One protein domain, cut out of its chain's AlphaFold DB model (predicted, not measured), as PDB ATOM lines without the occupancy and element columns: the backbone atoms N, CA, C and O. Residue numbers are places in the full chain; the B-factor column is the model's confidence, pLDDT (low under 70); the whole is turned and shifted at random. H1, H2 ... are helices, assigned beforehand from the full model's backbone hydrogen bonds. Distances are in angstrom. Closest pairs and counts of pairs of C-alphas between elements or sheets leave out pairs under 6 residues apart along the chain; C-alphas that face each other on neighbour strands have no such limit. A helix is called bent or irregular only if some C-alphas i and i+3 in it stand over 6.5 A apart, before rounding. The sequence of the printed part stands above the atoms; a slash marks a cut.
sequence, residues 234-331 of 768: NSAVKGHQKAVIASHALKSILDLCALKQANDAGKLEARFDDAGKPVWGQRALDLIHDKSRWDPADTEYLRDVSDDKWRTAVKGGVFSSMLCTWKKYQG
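Overview. This is residues 234 to 331 of the 768 residues of an uncharacterized protein of Thanatephorus cucumeris (strain AG1-IB / isolate 7/3/14) (UniProt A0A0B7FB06). Two long helices, H1 and H5, cross steeply as a lopsided X, meeting at residues 242 to 250 of H1 and residues 310 to 318 of H5. The shorter H3 packs on both near the crossing, H4 is a small turn near H1, and H2 is a small turn that touches no helix, while residues 234 to 240 of H1 stick out. The printed part has 98 residues with five named helices, H1 to H5 in that order, and no named strand. The class is all helix, and the whole is compact, with a radius of gyration of the C-alphas of 14.1 A; the C-alphas span 40 by 28 by 25 A along their three main axes.

Along the chain. H1, residues 234 to 256, begins at C-alpha 234 at (97.575, 90.894, 151.358) and measures 32.6 A from first to last C-alpha. H2, residues 262 to 265, measures 5.3 A. H3, residues 281 to 288, measures 10.7 A and begins at C-alpha 281 at (121.220, 106.639, 158.911). H4, residues 299 to 303, measures 6.2 A. H5, residues 307 to 329, measures 31.0 A and ends at C-alpha 329 at (135.171, 92.616, 144.182). H5 is neither bent nor irregular, but only just: C-alphas 316 and 319 are 6.3 A apart.

Arrangement. H1 touches H5 with residues 242 to 250 alone, and H5 touches H1 with residues 310 to 318 alone; their closest C-alphas, those of Ala 246 and Ala 313, are 5.2 A apart. They run the same way at a steep tilt of 65 degrees. H3 touches residues 248 to 256 of H1 alone, about perpendicular at 79 degrees, with the closest C-alphas, those of Ser 252 and Ile 288, 5.5 A apart. H3 also touches residues 307 to 311 of H5 alone, about perpendicular at 78 degrees; the closest C-alphas, those of Leu 285 and Trp 310, are 7.3 A apart. H1 and H4 are close but not clearly touching, with the C-alphas of Ile 245 and Leu 302 the closest at 6.9 A. H2 and H5 are apart, and so are H2 and H4. In H1 and H3 every O i to N i+4 pair is within hydrogen-bond range; in H5 17 of 19 are, in H4 0 of 1, with 1 of its 2 O i to N i+3 pairs within range, and H2 is too short for an O i to N i+4 pair.

Size, cuts and confidence. The C-alphas farthest apart, those of Glu 300 and Gly 331, are 41.8 A apart. The printed part has no cut. The link from H2 to H3, residues 266 to 280, is long, and its C-alphas lie 10 to 22 A from the mean of the C-alphas. The links H1 to H2 and H4 to H5 are tight, and H3 to H4 is short. The mean pLDDT of the printed part is 70.8; residues 234 to 236, 256 to 283, 316 to 326 and 328 to 330 of the model are under 70.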
ATOM      1  N   ASN A 234      96.772  90.063 150.464       61.66
ATOM      2  CA  ASN A 234      97.575  90.894 151.358       61.66
ATOM      3  C   ASN A 234      99.082  90.602 151.251       61.66
ATOM      4  O   ASN A 234      99.885  91.519 151.415       61.66
ATOM      5  N   SER A 235      99.489  89.358 150.978       63.75
ATOM      6  CA  SER A 235     100.894  88.984 150.783       63.75
ATOM      7  C   SER A 235     101.470  89.595 149.502       63.75
ATOM      8  O   SER A 235     102.505  90.262 149.552       63.75
ATOM      9  N   ALA A 236     100.759  89.477 148.375       61.00
ATOM     10  CA  ALA A 236     101.178  90.059 147.098       61.00
ATOM     11  C   ALA A 236     101.311  91.594 147.172       61.00
ATOM     12  O   ALA A 236     102.319  92.155 146.732       61.00
ATOM     13  N   VAL A 237     100.344  92.272 147.807       70.75
ATOM     14  CA  VAL A 237     100.386  93.728 148.032       70.75
ATOM     15  C   VAL A 237     101.563  94.125 148.931       70.75
ATOM     16  O   VAL A 237     102.316  95.035 148.581       70.75
ATOM     17  N   LYS A 238     101.801  93.414 150.045       80.06
ATOM     18  CA  LYS A 238     102.970  93.645 150.920       80.06
ATOM     19  C   LYS A 238     104.297  93.423 150.183       80.06
ATOM     20  O   LYS A 238     105.248  94.173 150.406       80.06
ATOM     21  N   GLY A 239     104.366  92.426 149.299       78.94
ATOM     22  CA  GLY A 239     105.529  92.150 148.453       78.94
ATOM     23  C   GLY A 239     105.829  93.296 147.486       78.94
ATOM     24  O   GLY A 239     106.958  93.786 147.446       78.94
ATOM     25  N   HIS A 240     104.809  93.786 146.773       78.44
ATOM     26  CA  HIS A 240     104.945  94.935 145.877       78.44
ATOM     27  C   HIS A 240     105.357  96.208 146.631       78.44
ATOM     28  O   HIS A 240     106.348  96.836 146.261       78.44
ATOM     29  N   GLN A 241     104.694  96.532 147.747       82.69
ATOM     30  CA  GLN A 241     105.063  97.668 148.602       82.69
ATOM     31  C   GLN A 241     106.522  97.577 149.076       82.69
ATOM     32  O   GLN A 241     107.269  98.547 148.976       82.69
ATOM     33  N   LYS A 242     106.974  96.400 149.536       84.06
ATOM     34  CA  LYS A 242     108.372  96.177 149.942       84.06
ATOM     35  C   LYS A 242     109.352  96.407 148.784       84.06
ATOM     36  O   LYS A 242     110.426  96.959 149.015       84.06
ATOM     37  N   ALA A 243     108.989  96.020 147.559       81.69
ATOM     38  CA  ALA A 243     109.805  96.242 146.366       81.69
ATOM     39  C   ALA A 243     109.876  97.728 145.967       81.69
ATOM     40  O   ALA A 243     110.968  98.219 145.687       81.69
ATOM     41  N   VAL A 244     108.755  98.457 146.009       84.56
ATOM     42  CA  VAL A 244     108.695  99.911 145.755       84.56
ATOM     43  C   VAL A 244     109.541 100.677 146.780       84.56
ATOM     44  O   VAL A 244     110.423 101.448 146.403       84.56
ATOM     45  N   ILE A 245     109.378 100.376 148.073       84.81
ATOM     46  CA  ILE A 245     110.184 100.944 149.168       84.81
ATOM     47  C   ILE A 245     111.679 100.654 148.955       84.81
ATOM     48  O   ILE A 245     112.505 101.560 149.033       84.81
ATOM     49  N   ALA A 246     112.055  99.407 148.650       80.00
ATOM     50  CA  ALA A 246     113.453  99.052 148.404       80.00
ATOM     51  C   ALA A 246     114.034  99.751 147.160       80.00
ATOM     52  O   ALA A 246     115.183 100.187 147.189       80.00
ATOM     53  N   SER A 247     113.238  99.897 146.096       80.94
ATOM     54  CA  SER A 247     113.609 100.601 144.862       80.94
ATOM     55  C   SER A 247     113.842 102.096 145.107       80.94
ATOM     56  O   SER A 247     114.891 102.625 144.735       80.94
ATOM     57  N   HIS A 248     112.923 102.773 145.805       84.38
ATOM     58  CA  HIS A 248     113.065 104.195 146.131       84.38
ATOM     59  C   HIS A 248     114.218 104.458 147.106       84.38
ATOM     60  O   HIS A 248     114.990 105.399 146.911       84.38
ATOM     61  N   ALA A 249     114.404 103.590 148.108       82.06
ATOM     62  CA  ALA A 249     115.553 103.652 149.008       82.06
ATOM     63  C   ALA A 249     116.879 103.485 148.247       82.06
ATOM     64  O   ALA A 249     117.817 104.249 148.471       82.06
ATOM     65  N   LEU A 250     116.946 102.535 147.306       78.75
ATOM     66  CA  LEU A 250     118.107 102.333 146.440       78.75
ATOM     67  C   LEU A 250     118.372 103.553 145.549       78.75
ATOM     68  O   LEU A 250     119.505 104.021 145.506       78.75
ATOM     69  N   LYS A 251     117.348 104.090 144.875       80.38
ATOM     70  CA  LYS A 251     117.448 105.292 144.029       80.38
ATOM     71  C   LYS A 251     117.954 106.496 144.829       80.38
ATOM     72  O   LYS A 251     118.925 107.126 144.427       80.38
ATOM     73  N   SER A 252     117.360 106.756 145.993       78.62
ATOM     74  CA  SER A 252     117.728 107.873 146.875       78.62
ATOM     75  C   SER A 252     119.154 107.738 147.420       78.62
ATOM     76  O   SER A 252     119.880 108.727 147.512       78.62
ATOM     77  N   ILE A 253     119.594 106.511 147.729       73.50
ATOM     78  CA  ILE A 253     120.988 106.241 148.099       73.50
ATOM     79  C   ILE A 253     121.915 106.445 146.897       73.50
ATOM     80  O   ILE A 253     122.919 107.125 147.034       73.50
ATOM     81  N   LEU A 254     121.586 105.942 145.708       70.75
ATOM     82  CA  LEU A 254     122.407 106.128 144.505       70.75
ATOM     83  C   LEU A 254     122.528 107.605 144.069       70.75
ATOM     84  O   LEU A 254     123.583 108.010 143.572       70.75
ATOM     85  N   ASP A 255     121.494 108.414 144.307       70.56
ATOM     86  CA  ASP A 255     121.532 109.876 144.174       70.56
ATOM     87  C   ASP A 255     122.485 110.512 145.204       70.56
ATOM     88  O   ASP A 255     123.316 111.347 144.840       70.56
ATOM     89  N   LEU A 256     122.413 110.086 146.474       68.19
ATOM     90  CA  LEU A 256     123.352 110.471 147.542       68.19
ATOM     91  C   LEU A 256     124.807 110.146 147.187       68.19
ATOM     92  O   LEU A 256     125.710 110.939 147.448       68.19
ATOM     93  N   CYS A 257     125.013 108.979 146.577       61.00
ATOM     94  CA  CYS A 257     126.286 108.463 146.088       61.00
ATOM     95  C   CYS A 257     126.798 109.185 144.828       61.00
ATOM     96  O   CYS A 257     127.855 108.819 144.318       61.00
ATOM     97  N   ALA A 258     126.057 110.170 144.305       53.31
ATOM     98  CA  ALA A 258     126.392 110.958 143.123       53.31
ATOM     99  C   ALA A 258     126.763 110.105 141.889       53.31
ATOM    100  O   ALA A 258     127.862 110.205 141.346       53.31
ATOM    101  N   LEU A 259     125.798 109.328 141.375       45.91
ATOM    102  CA  LEU A 259     125.915 108.429 140.205       45.91
ATOM    103  C   LEU A 259     126.558 108.991 138.910       45.91
ATOM    104  O   LEU A 259     126.830 108.219 137.990       45.91
ATOM    105  N   LYS A 260     126.843 110.298 138.804       44.62
ATOM    106  CA  LYS A 260     127.709 110.848 137.740       44.62
ATOM    107  C   LYS A 260     129.178 110.421 137.886       44.62
ATOM    108  O   LYS A 260     129.917 110.484 136.908       44.62
ATOM    109  N   GLN A 261     129.587 109.957 139.067       43.72
ATOM    110  CA  GLN A 261     130.916 109.431 139.363       43.72
ATOM    111  C   GLN A 261     130.783 108.045 140.009       43.72
ATOM    112  O   GLN A 261     130.964 107.880 141.208       43.72
ATOM    113  N   ALA A 262     130.511 107.010 139.205       42.62
ATOM    114  CA  ALA A 262     130.502 105.620 139.688       42.62
ATOM    115  C   ALA A 262     131.833 105.206 140.363       42.62
ATOM    116  O   ALA A 262     131.834 104.364 141.256       42.62
ATOM    117  N   ASN A 263     132.946 105.859 140.005       39.62
ATOM    118  CA  ASN A 263     134.251 105.698 140.654       39.62
ATOM    119  C   ASN A 263     134.290 106.242 142.097       39.62
ATOM    120  O   ASN A 263     135.124 105.806 142.885       39.62
ATOM    121  N   ASP A 264     133.404 107.174 142.459       37.22
ATOM    122  CA  ASP A 264     133.314 107.717 143.818       37.22
ATOM    123  C   ASP A 264     132.397 106.875 144.710       37.22
ATOM    124  O   ASP A 264     132.543 106.916 145.928       37.22
ATOM    125  N   ALA A 265     131.554 106.004 144.138       41.50
ATOM    126  CA  ALA A 265     130.840 104.991 144.914       41.50
ATOM    127  C   ALA A 265     131.801 103.999 145.604       41.50
ATOM    128  O   ALA A 265     131.495 103.506 146.685       41.50
ATOM    129  N   GLY A 266     132.987 103.764 145.026       39.66
ATOM    130  CA  GLY A 266     134.083 103.026 145.669       39.66
ATOM    131  C   GLY A 266     134.844 103.819 146.742       39.66
ATOM    132  O   GLY A 266     135.580 103.224 147.520       39.66
ATOM    133  N   LYS A 267     134.653 105.145 146.813       40.44
ATOM    134  CA  LYS A 267     135.190 106.034 147.866       40.44
ATOM    135  C   LYS A 267     134.183 106.299 148.984       40.44
ATOM    136  O   LYS A 267     134.498 107.000 149.945       40.44
ATOM    137  N   LEU A 268     132.970 105.762 148.867       44.34
ATOM    138  CA  LEU A 268     132.026 105.701 149.970       44.34
ATOM    139  C   LEU A 268     132.519 104.640 150.943       44.34
ATOM    140  O   LEU A 268     132.040 103.506 150.953       44.34
ATOM    141  N   GLU A 269     133.468 105.032 151.788       47.06
ATOM    142  CA  GLU A 269     133.686 104.324 153.035       47.06
ATOM    143  C   GLU A 269     132.325 104.183 153.715       47.06
ATOM    144  O   GLU A 269     131.645 105.170 154.035       47.06
ATOM    145  N   ALA A 270     131.907 102.936 153.913       48.53
ATOM    146  CA  ALA A 270     130.811 102.637 154.801       48.53
ATOM    147  C   ALA A 270     131.279 103.030 156.204       48.53
ATOM    148  O   ALA A 270     131.877 102.237 156.919       48.53
ATOM    149  N   ARG A 271     131.068 104.296 156.573       53.94
ATOM    150  CA  ARG A 271     131.306 104.767 157.933       53.94
ATOM    151  C   ARG A 271     130.385 103.968 158.832       53.94
ATOM    152  O   ARG A 271     129.167 104.077 158.696       53.94
ATOM    153  N   PHE A 272     130.965 103.158 159.700       55.38
ATOM    154  CA  PHE A 272     130.260 102.503 160.786       55.38
ATOM    155  C   PHE A 272     130.503 103.312 162.065       55.38
ATOM    156  O   PHE A 272     131.554 103.936 162.203       55.38
ATOM    157  N   ASP A 273     129.514 103.368 162.953       62.53
ATOM    158  CA  ASP A 273     129.717 103.877 164.307       62.53
ATOM    159  C   ASP A 273     130.582 102.891 165.109       62.53
ATOM    160  O   ASP A 273     130.840 101.767 164.667       62.53
ATOM    161  N   ASP A 274     130.996 103.282 166.313       61.59
ATOM    162  CA  ASP A 274     131.804 102.435 167.204       61.59
ATOM    163  C   ASP A 274     131.080 101.127 167.615       61.59
ATOM    164  O   ASP A 274     131.678 100.234 168.212       61.59
ATOM    165  N   ALA A 275     129.789 100.990 167.277       62.03
ATOM    166  CA  ALA A 275     128.966  99.797 167.455       62.03
ATOM    167  C   ALA A 275     128.727  99.009 166.143       62.03
ATOM    168  O   ALA A 275     127.853  98.136 166.103       62.03
ATOM    169  N   GLY A 276     129.466  99.306 165.067       50.88
ATOM    170  CA  GLY A 276     129.410  98.587 163.791       50.88
ATOM    171  C   GLY A 276     128.188  98.893 162.914       50.88
ATOM    172  O   GLY A 276     127.866  98.107 162.021       50.88
ATOM    173  N   LYS A 277     127.465  99.999 163.140       52.44
ATOM    174  CA  LYS A 277     126.234 100.356 162.401       52.44
ATOM    175  C   LYS A 277     126.496 101.471 161.382       52.44
ATOM    176  O   LYS A 277     127.147 102.452 161.720       52.44
ATOM    177  N   PRO A 278     125.962 101.393 160.149       55.09
ATOM    178  CA  PRO A 278     126.255 102.382 159.113       55.09
ATOM    179  C   PRO A 278     125.715 103.787 159.455       55.09
ATOM    180  O   PRO A 278     124.509 103.986 159.611       55.09
ATOM    181  N   VAL A 279     126.611 104.779 159.472       59.28
ATOM    182  CA  VAL A 279     126.410 106.204 159.834       59.28
ATOM    183  C   VAL A 279     125.676 107.000 158.740       59.28
ATOM    184  O   VAL A 279     125.436 108.198 158.849       59.28
ATOM    185  N   TRP A 280     125.211 106.326 157.689       61.91
ATOM    186  CA  TRP A 280     124.345 106.899 156.651       61.91
ATOM    187  C   TRP A 280     122.909 107.176 157.138       61.91
ATOM    188  O   TRP A 280     122.132 107.801 156.422       61.91
ATOM    189  N   GLY A 281     122.573 106.727 158.355       63.81
ATOM    190  CA  GLY A 281     121.220 106.639 158.911       63.81
ATOM    191  C   GLY A 281     120.314 107.844 158.665       63.81
ATOM    192  O   GLY A 281     119.279 107.674 158.032       63.81
ATOM    193  N   GLN A 282     120.671 109.041 159.144       68.44
ATOM    194  CA  GLN A 282     119.758 110.188 159.052       68.44
ATOM    195  C   GLN A 282     119.753 110.825 157.659       68.44
ATOM    196  O   GLN A 282     118.701 110.923 157.044       68.44
ATOM    197  N   ARG A 283     120.927 111.147 157.099       69.44
ATOM    198  CA  ARG A 283     121.031 111.826 155.794       69.44
ATOM    199  C   ARG A 283     120.429 111.016 154.636       69.44
ATOM    200  O   ARG A 283     119.945 111.603 153.672       69.44
ATOM    201  N   ALA A 284     120.454 109.682 154.719       71.62
ATOM    202  CA  ALA A 284     119.749 108.823 153.769       71.62
ATOM    203  C   ALA A 284     118.230 108.877 153.957       71.62
ATOM    204  O   ALA A 284     117.517 108.943 152.963       71.62
ATOM    205  N   LEU A 285     117.729 108.902 155.198       77.75
ATOM    206  CA  LEU A 285     116.300 109.078 155.470       77.75
ATOM    207  C   LEU A 285     115.802 110.451 155.015       77.75
ATOM    208  O   LEU A 285     114.759 110.513 154.379       77.75
ATOM    209  N   ASP A 286     116.564 111.520 155.249       83.31
ATOM    210  CA  ASP A 286     116.197 112.881 154.835       83.31
ATOM    211  C   ASP A 286     115.991 112.981 153.308       83.31
ATOM    212  O   ASP A 286     115.076 113.657 152.846       83.31
ATOM    213  N   LEU A 287     116.807 112.268 152.517       82.00
ATOM    214  CA  LEU A 287     116.694 112.217 151.049       82.00
ATOM    215  C   LEU A 287     115.710 111.163 150.532       82.00
ATOM    216  O   LEU A 287     115.133 111.345 149.465       82.00
ATOM    217  N   ILE A 288     115.465 110.097 151.292       83.81
ATOM    218  CA  ILE A 288     114.360 109.165 151.040       83.81
ATOM    219  C   ILE A 288     113.014 109.870 151.250       83.81
ATOM    220  O   ILE A 288     112.109 109.681 150.442       83.81
ATOM    221  N   HIS A 289     112.904 110.725 152.272       86.75
ATOM    222  CA  HIS A 289     111.724 111.539 152.594       86.75
ATOM    223  C   HIS A 289     111.566 112.798 151.732       86.75
ATOM    224  O   HIS A 289     110.566 113.509 151.862       86.75
ATOM    225  N   ASP A 290     112.508 113.075 150.826       89.25
ATOM    226  CA  ASP A 290     112.404 114.165 149.856       89.25
ATOM    227  C   ASP A 290     111.298 113.860 148.830       89.25
ATOM    228  O   ASP A 290     111.520 113.244 147.784       89.25
ATOM    229  N   LYS A 291     110.083 114.323 149.146       89.62
ATOM    230  CA  LYS A 291     108.870 114.147 148.332       89.62
ATOM    231  C   LYS A 291     109.019 114.651 146.896       89.62
ATOM    232  O   LYS A 291     108.276 114.201 146.033       89.62
ATOM    233  N   SER A 292     109.973 115.547 146.615       89.25
ATOM    234  CA  SER A 292     110.238 116.020 145.249       89.25
ATOM    235  C   SER A 292     110.889 114.959 144.346       89.25
ATOM    236  O   SER A 292     110.899 115.113 143.127       89.25
ATOM    237  N   ARG A 293     111.415 113.870 144.930       81.50
ATOM    238  CA  ARG A 293     112.087 112.758 144.228       81.50
ATOM    239  C   ARG A 293     111.226 111.512 144.053       81.50
ATOM    240  O   ARG A 293     111.658 110.566 143.376       81.50
ATOM    241  N   TRP A 294     110.074 111.482 144.719       88.06
ATOM    242  CA  TRP A 294     109.138 110.365 144.685       88.06
ATOM    243  C   TRP A 294     108.531 110.273 143.286       88.06
ATOM    244  O   TRP A 294     108.293 111.290 142.636       88.06
ATOM    245  N   ASP A 295     108.302 109.054 142.801       84.69
ATOM    246  CA  ASP A 295     107.495 108.889 141.596       84.69
ATOM    247  C   ASP A 295     106.046 109.300 141.927       84.69
ATOM    248  O   ASP A 295     105.537 108.895 142.983       84.69
ATOM    249  N   PRO A 296     105.355 110.100 141.093       88.06
ATOM    250  CA  PRO A 296     103.944 110.409 141.301       88.06
ATOM    251  C   PRO A 296     103.072 109.160 141.496       88.06
ATOM    252  O   PRO A 296     102.146 109.204 142.304       88.06
ATOM    253  N   ALA A 297     103.397 108.041 140.835       87.31
ATOM    254  CA  ALA A 297     102.679 106.773 140.989       87.31
ATOM    255  C   ALA A 297     102.901 106.100 142.359       87.31
ATOM    256  O   ALA A 297     101.999 105.448 142.883       87.31
ATOM    257  N   ASP A 298     104.077 106.290 142.965       86.25
ATOM    258  CA  ASP A 298     104.448 105.685 144.251       86.25
ATOM    259  C   ASP A 298     104.121 106.598 145.453       86.25
ATOM    260  O   ASP A 298     104.120 106.157 146.603       86.25
ATOM    261  N   THR A 299     103.834 107.880 145.206       86.88
ATOM    262  CA  THR A 299     103.758 108.951 146.220       86.88
ATOM    263  C   THR A 299     102.735 108.709 147.336       86.88
ATOM    264  O   THR A 299     102.946 109.154 148.467       86.88
ATOM    265  N   GLU A 300     101.630 108.025 147.042       87.00
ATOM    266  CA  GLU A 300     100.638 107.633 148.049       87.00
ATOM    267  C   GLU A 300     101.198 106.536 148.965       87.00
ATOM    268  O   GLU A 300     101.237 106.707 150.182       87.00
ATOM    269  N   TYR A 301     101.756 105.470 148.383       84.81
ATOM    270  CA  TYR A 301     102.341 104.352 149.126       84.81
ATOM    271  C   TYR A 301     103.537 104.756 149.985       84.81
ATOM    272  O   TYR A 301     103.676 104.252 151.096       84.81
ATOM    273  N   LEU A 302     104.405 105.646 149.487       88.62
ATOM    274  CA  LEU A 302     105.617 106.069 150.196       88.62
ATOM    275  C   LEU A 302     105.336 106.991 151.392       88.62
ATOM    276  O   LEU A 302     106.154 107.061 152.309       88.62
ATOM    277  N   ARG A 303     104.174 107.659 151.411       90.38
ATOM    278  CA  ARG A 303     103.777 108.614 152.458       90.38
ATOM    279  C   ARG A 303     103.650 107.980 153.840       90.38
ATOM    280  O   ARG A 303     104.064 108.594 154.820       90.38
ATOM    281  N   ASP A 304     103.125 106.760 153.892       89.50
ATOM    282  CA  ASP A 304     102.749 106.079 155.138       89.50
ATOM    283  C   ASP A 304     103.805 105.046 155.591       89.50
ATOM    284  O   ASP A 304     103.580 104.206 156.470       89.50
ATOM    285  N   VAL A 305     104.993 105.082 154.980       89.94
ATOM    286  CA  VAL A 305     106.108 104.184 155.299       89.94
ATOM    287  C   VAL A 305     106.878 104.729 156.496       89.94
ATOM    288  O   VAL A 305     107.532 105.766 156.417       89.94
ATOM    289  N   SER A 306     106.836 103.998 157.612       90.75
ATOM    290  CA  SER A 306     107.578 104.361 158.821       90.75
ATOM    291  C   SER A 306     109.096 104.329 158.617       90.75
ATOM    292  O   SER A 306     109.629 103.501 157.875       90.75
ATOM    293  N   ASP A 307     109.809 105.173 159.365       83.25
ATOM    294  CA  ASP A 307     111.276 105.228 159.375       83.25
ATOM    295  C   ASP A 307     111.929 103.862 159.604       83.25
ATOM    296  O   ASP A 307     112.962 103.572 159.007       83.25
ATOM    297  N   ASP A 308     111.332 102.989 160.415       82.62
ATOM    298  CA  ASP A 308     111.865 101.645 160.643       82.62
ATOM    299  C   ASP A 308     111.756 100.744 159.405       82.62
ATOM    300  O   ASP A 308     112.669  99.956 159.138       82.62
ATOM    301  N   LYS A 309     110.698 100.891 158.593       84.75
ATOM    302  CA  LYS A 309     110.588 100.207 157.292       84.75
ATOM    303  C   LYS A 309     111.638 100.739 156.318       84.75
ATOM    304  O   LYS A 309     112.312  99.934 155.676       84.75
ATOM    305  N   TRP A 310     111.847 102.056 156.268       82.56
ATOM    306  CA  TRP A 310     112.912 102.666 155.467       82.56
ATOM    307  C   TRP A 310     114.306 102.201 155.903       82.56
ATOM    308  O   TRP A 310     115.065 101.682 155.086       82.56
ATOM    309  N   ARG A 311     114.624 102.274 157.200       79.81
ATOM    310  CA  ARG A 311     115.879 101.776 157.792       79.81
ATOM    311  C   ARG A 311     116.099 100.295 157.489       79.81
ATOM    312  O   ARG A 311     117.226  99.898 157.200       79.81
ATOM    313  N   THR A 312     115.040  99.486 157.519       80.62
ATOM    314  CA  THR A 312     115.098  98.054 157.187       80.62
ATOM    315  C   THR A 312     115.341  97.824 155.695       80.62
ATOM    316  O   THR A 312     116.192  97.007 155.351       80.62
ATOM    317  N   ALA A 313     114.678  98.562 154.800       78.62
ATOM    318  CA  ALA A 313     114.904  98.469 153.353       78.62
ATOM    319  C   ALA A 313     116.327  98.910 152.959       78.62
ATOM    320  O   ALA A 313     116.996  98.247 152.166       78.62
ATOM    321  N   VAL A 314     116.824  99.978 153.587       75.12
ATOM    322  CA  VAL A 314     118.197 100.473 153.440       75.12
ATOM    323  C   VAL A 314     119.219  99.429 153.911       75.12
ATOM    324  O   VAL A 314     120.117  99.068 153.151       75.12
ATOM    325  N   LYS A 315     119.074  98.891 155.131       71.12
ATOM    326  CA  LYS A 315     119.999  97.887 155.697       71.12
ATOM    327  C   LYS A 315     119.940  96.542 154.964       71.12
ATOM    328  O   LYS A 315     120.965  96.042 154.512       71.12
ATOM    329  N   GLY A 316     118.750  95.955 154.862       65.62
ATOM    330  CA  GLY A 316     118.553  94.603 154.336       65.62
ATOM    331  C   GLY A 316     118.585  94.516 152.811       65.62
ATOM    332  O   GLY A 316     119.004  93.495 152.279       65.62
ATOM    333  N   GLY A 317     118.173  95.571 152.103       68.00
ATOM    334  CA  GLY A 317     118.179  95.616 150.641       68.00
ATOM    335  C   GLY A 317     119.466  96.219 150.091       68.00
ATOM    336  O   GLY A 317     120.290  95.519 149.501       68.00
ATOM    337  N   VAL A 318     119.642  97.529 150.290       65.38
ATOM    338  CA  VAL A 318     120.701  98.311 149.631       65.38
ATOM    339  C   VAL A 318     122.086  97.947 150.159       65.38
ATOM    340  O   VAL A 318     122.944  97.548 149.373       65.38
ATOM    341  N   PHE A 319     122.299  98.008 151.478       65.88
ATOM    342  CA  PHE A 319     123.604  97.694 152.065       65.88
ATOM    343  C   PHE A 319     123.980  96.219 151.927       65.88
ATOM    344  O   PHE A 319     125.134  95.940 151.622       65.88
ATOM    345  N   SER A 320     123.035  95.284 152.071       66.69
ATOM    346  CA  SER A 320     123.308  93.861 151.820       66.69
ATOM    347  C   SER A 320     123.744  93.624 150.369       66.69
ATOM    348  O   SER A 320     124.785  93.019 150.123       66.69
ATOM    349  N   SER A 321     123.029  94.211 149.399       64.31
ATOM    350  CA  SER A 321     123.397  94.131 147.979       64.31
ATOM    351  C   SER A 321     124.771  94.750 147.708       64.31
ATOM    352  O   SER A 321     125.610  94.111 147.075       64.31
ATOM    353  N   MET A 322     125.034  95.960 148.216       65.75
ATOM    354  CA  MET A 322     126.328  96.635 148.058       65.75
ATOM    355  C   MET A 322     127.469  95.834 148.693       65.75
ATOM    356  O   MET A 322     128.490  95.635 148.039       65.75
ATOM    357  N   LEU A 323     127.285  95.308 149.907       66.06
ATOM    358  CA  LEU A 323     128.276  94.490 150.605       66.06
ATOM    359  C   LEU A 323     128.531  93.163 149.881       66.06
ATOM    360  O   LEU A 323     129.684  92.775 149.731       66.06
ATOM    361  N   CYS A 324     127.493  92.488 149.380       68.50
ATOM    362  CA  CYS A 324     127.650  91.297 148.546       68.50
ATOM    363  C   CYS A 324     128.400  91.602 147.246       68.50
ATOM    364  O   CYS A 324     129.234  90.801 146.834       68.50
ATOM    365  N   THR A 325     128.157  92.753 146.606       66.19
ATOM    366  CA  THR A 325     128.952  93.150 145.435       66.19
ATOM    367  C   THR A 325     130.391  93.483 145.812       66.19
ATOM    368  O   THR A 325     131.299  92.971 145.175       66.19
ATOM    369  N   TRP A 326     130.622  94.249 146.880       66.25
ATOM    370  CA  TRP A 326     131.961  94.609 147.353       66.25
ATOM    371  C   TRP A 326     132.777  93.374 147.749       66.25
ATOM    372  O   TRP A 326     133.919  93.253 147.327       66.25
ATOM    373  N   LYS A 327     132.175  92.396 148.440       70.06
ATOM    374  CA  LYS A 327     132.817  91.106 148.741       70.06
ATOM    375  C   LYS A 327     133.178  90.309 147.484       70.06
ATOM    376  O   LYS A 327     134.219  89.675 147.479       70.06
ATOM    377  N   LYS A 328     132.373  90.376 146.415       67.69
ATOM    378  CA  LYS A 328     132.716  89.789 145.101       67.69
ATOM    379  C   LYS A 328     133.808  90.565 144.354       67.69
ATOM    380  O   LYS A 328     134.443  90.002 143.476       67.69
ATOM    381  N   TYR A 329     134.026  91.841 144.679       66.62
ATOM    382  CA  TYR A 329     135.171  92.616 144.182       66.62
ATOM    383  C   TYR A 329     136.450  92.405 144.995       66.62
ATOM    384  O   TYR A 329     137.530  92.529 144.435       66.62
ATOM    385  N   GLN A 330     136.313  92.110 146.287       68.06
ATOM    386  CA  GLN A 330     137.387  91.769 147.229       68.06
ATOM    387  C   GLN A 330     137.697  90.259 147.250       68.06
ATOM    388  O   GLN A 330     138.390  89.792 148.152       68.06
ATOM    389  N   GLY A 331     137.143  89.496 146.300       72.06
ATOM    390  CA  GLY A 331     137.605  88.143 145.991       72.06
ATOM    391  C   GLY A 331     139.013  88.167 145.393       72.06
ATOM    392  O   GLY A 331     139.660  89.216 145.349       72.06
TER     393      GLY A 331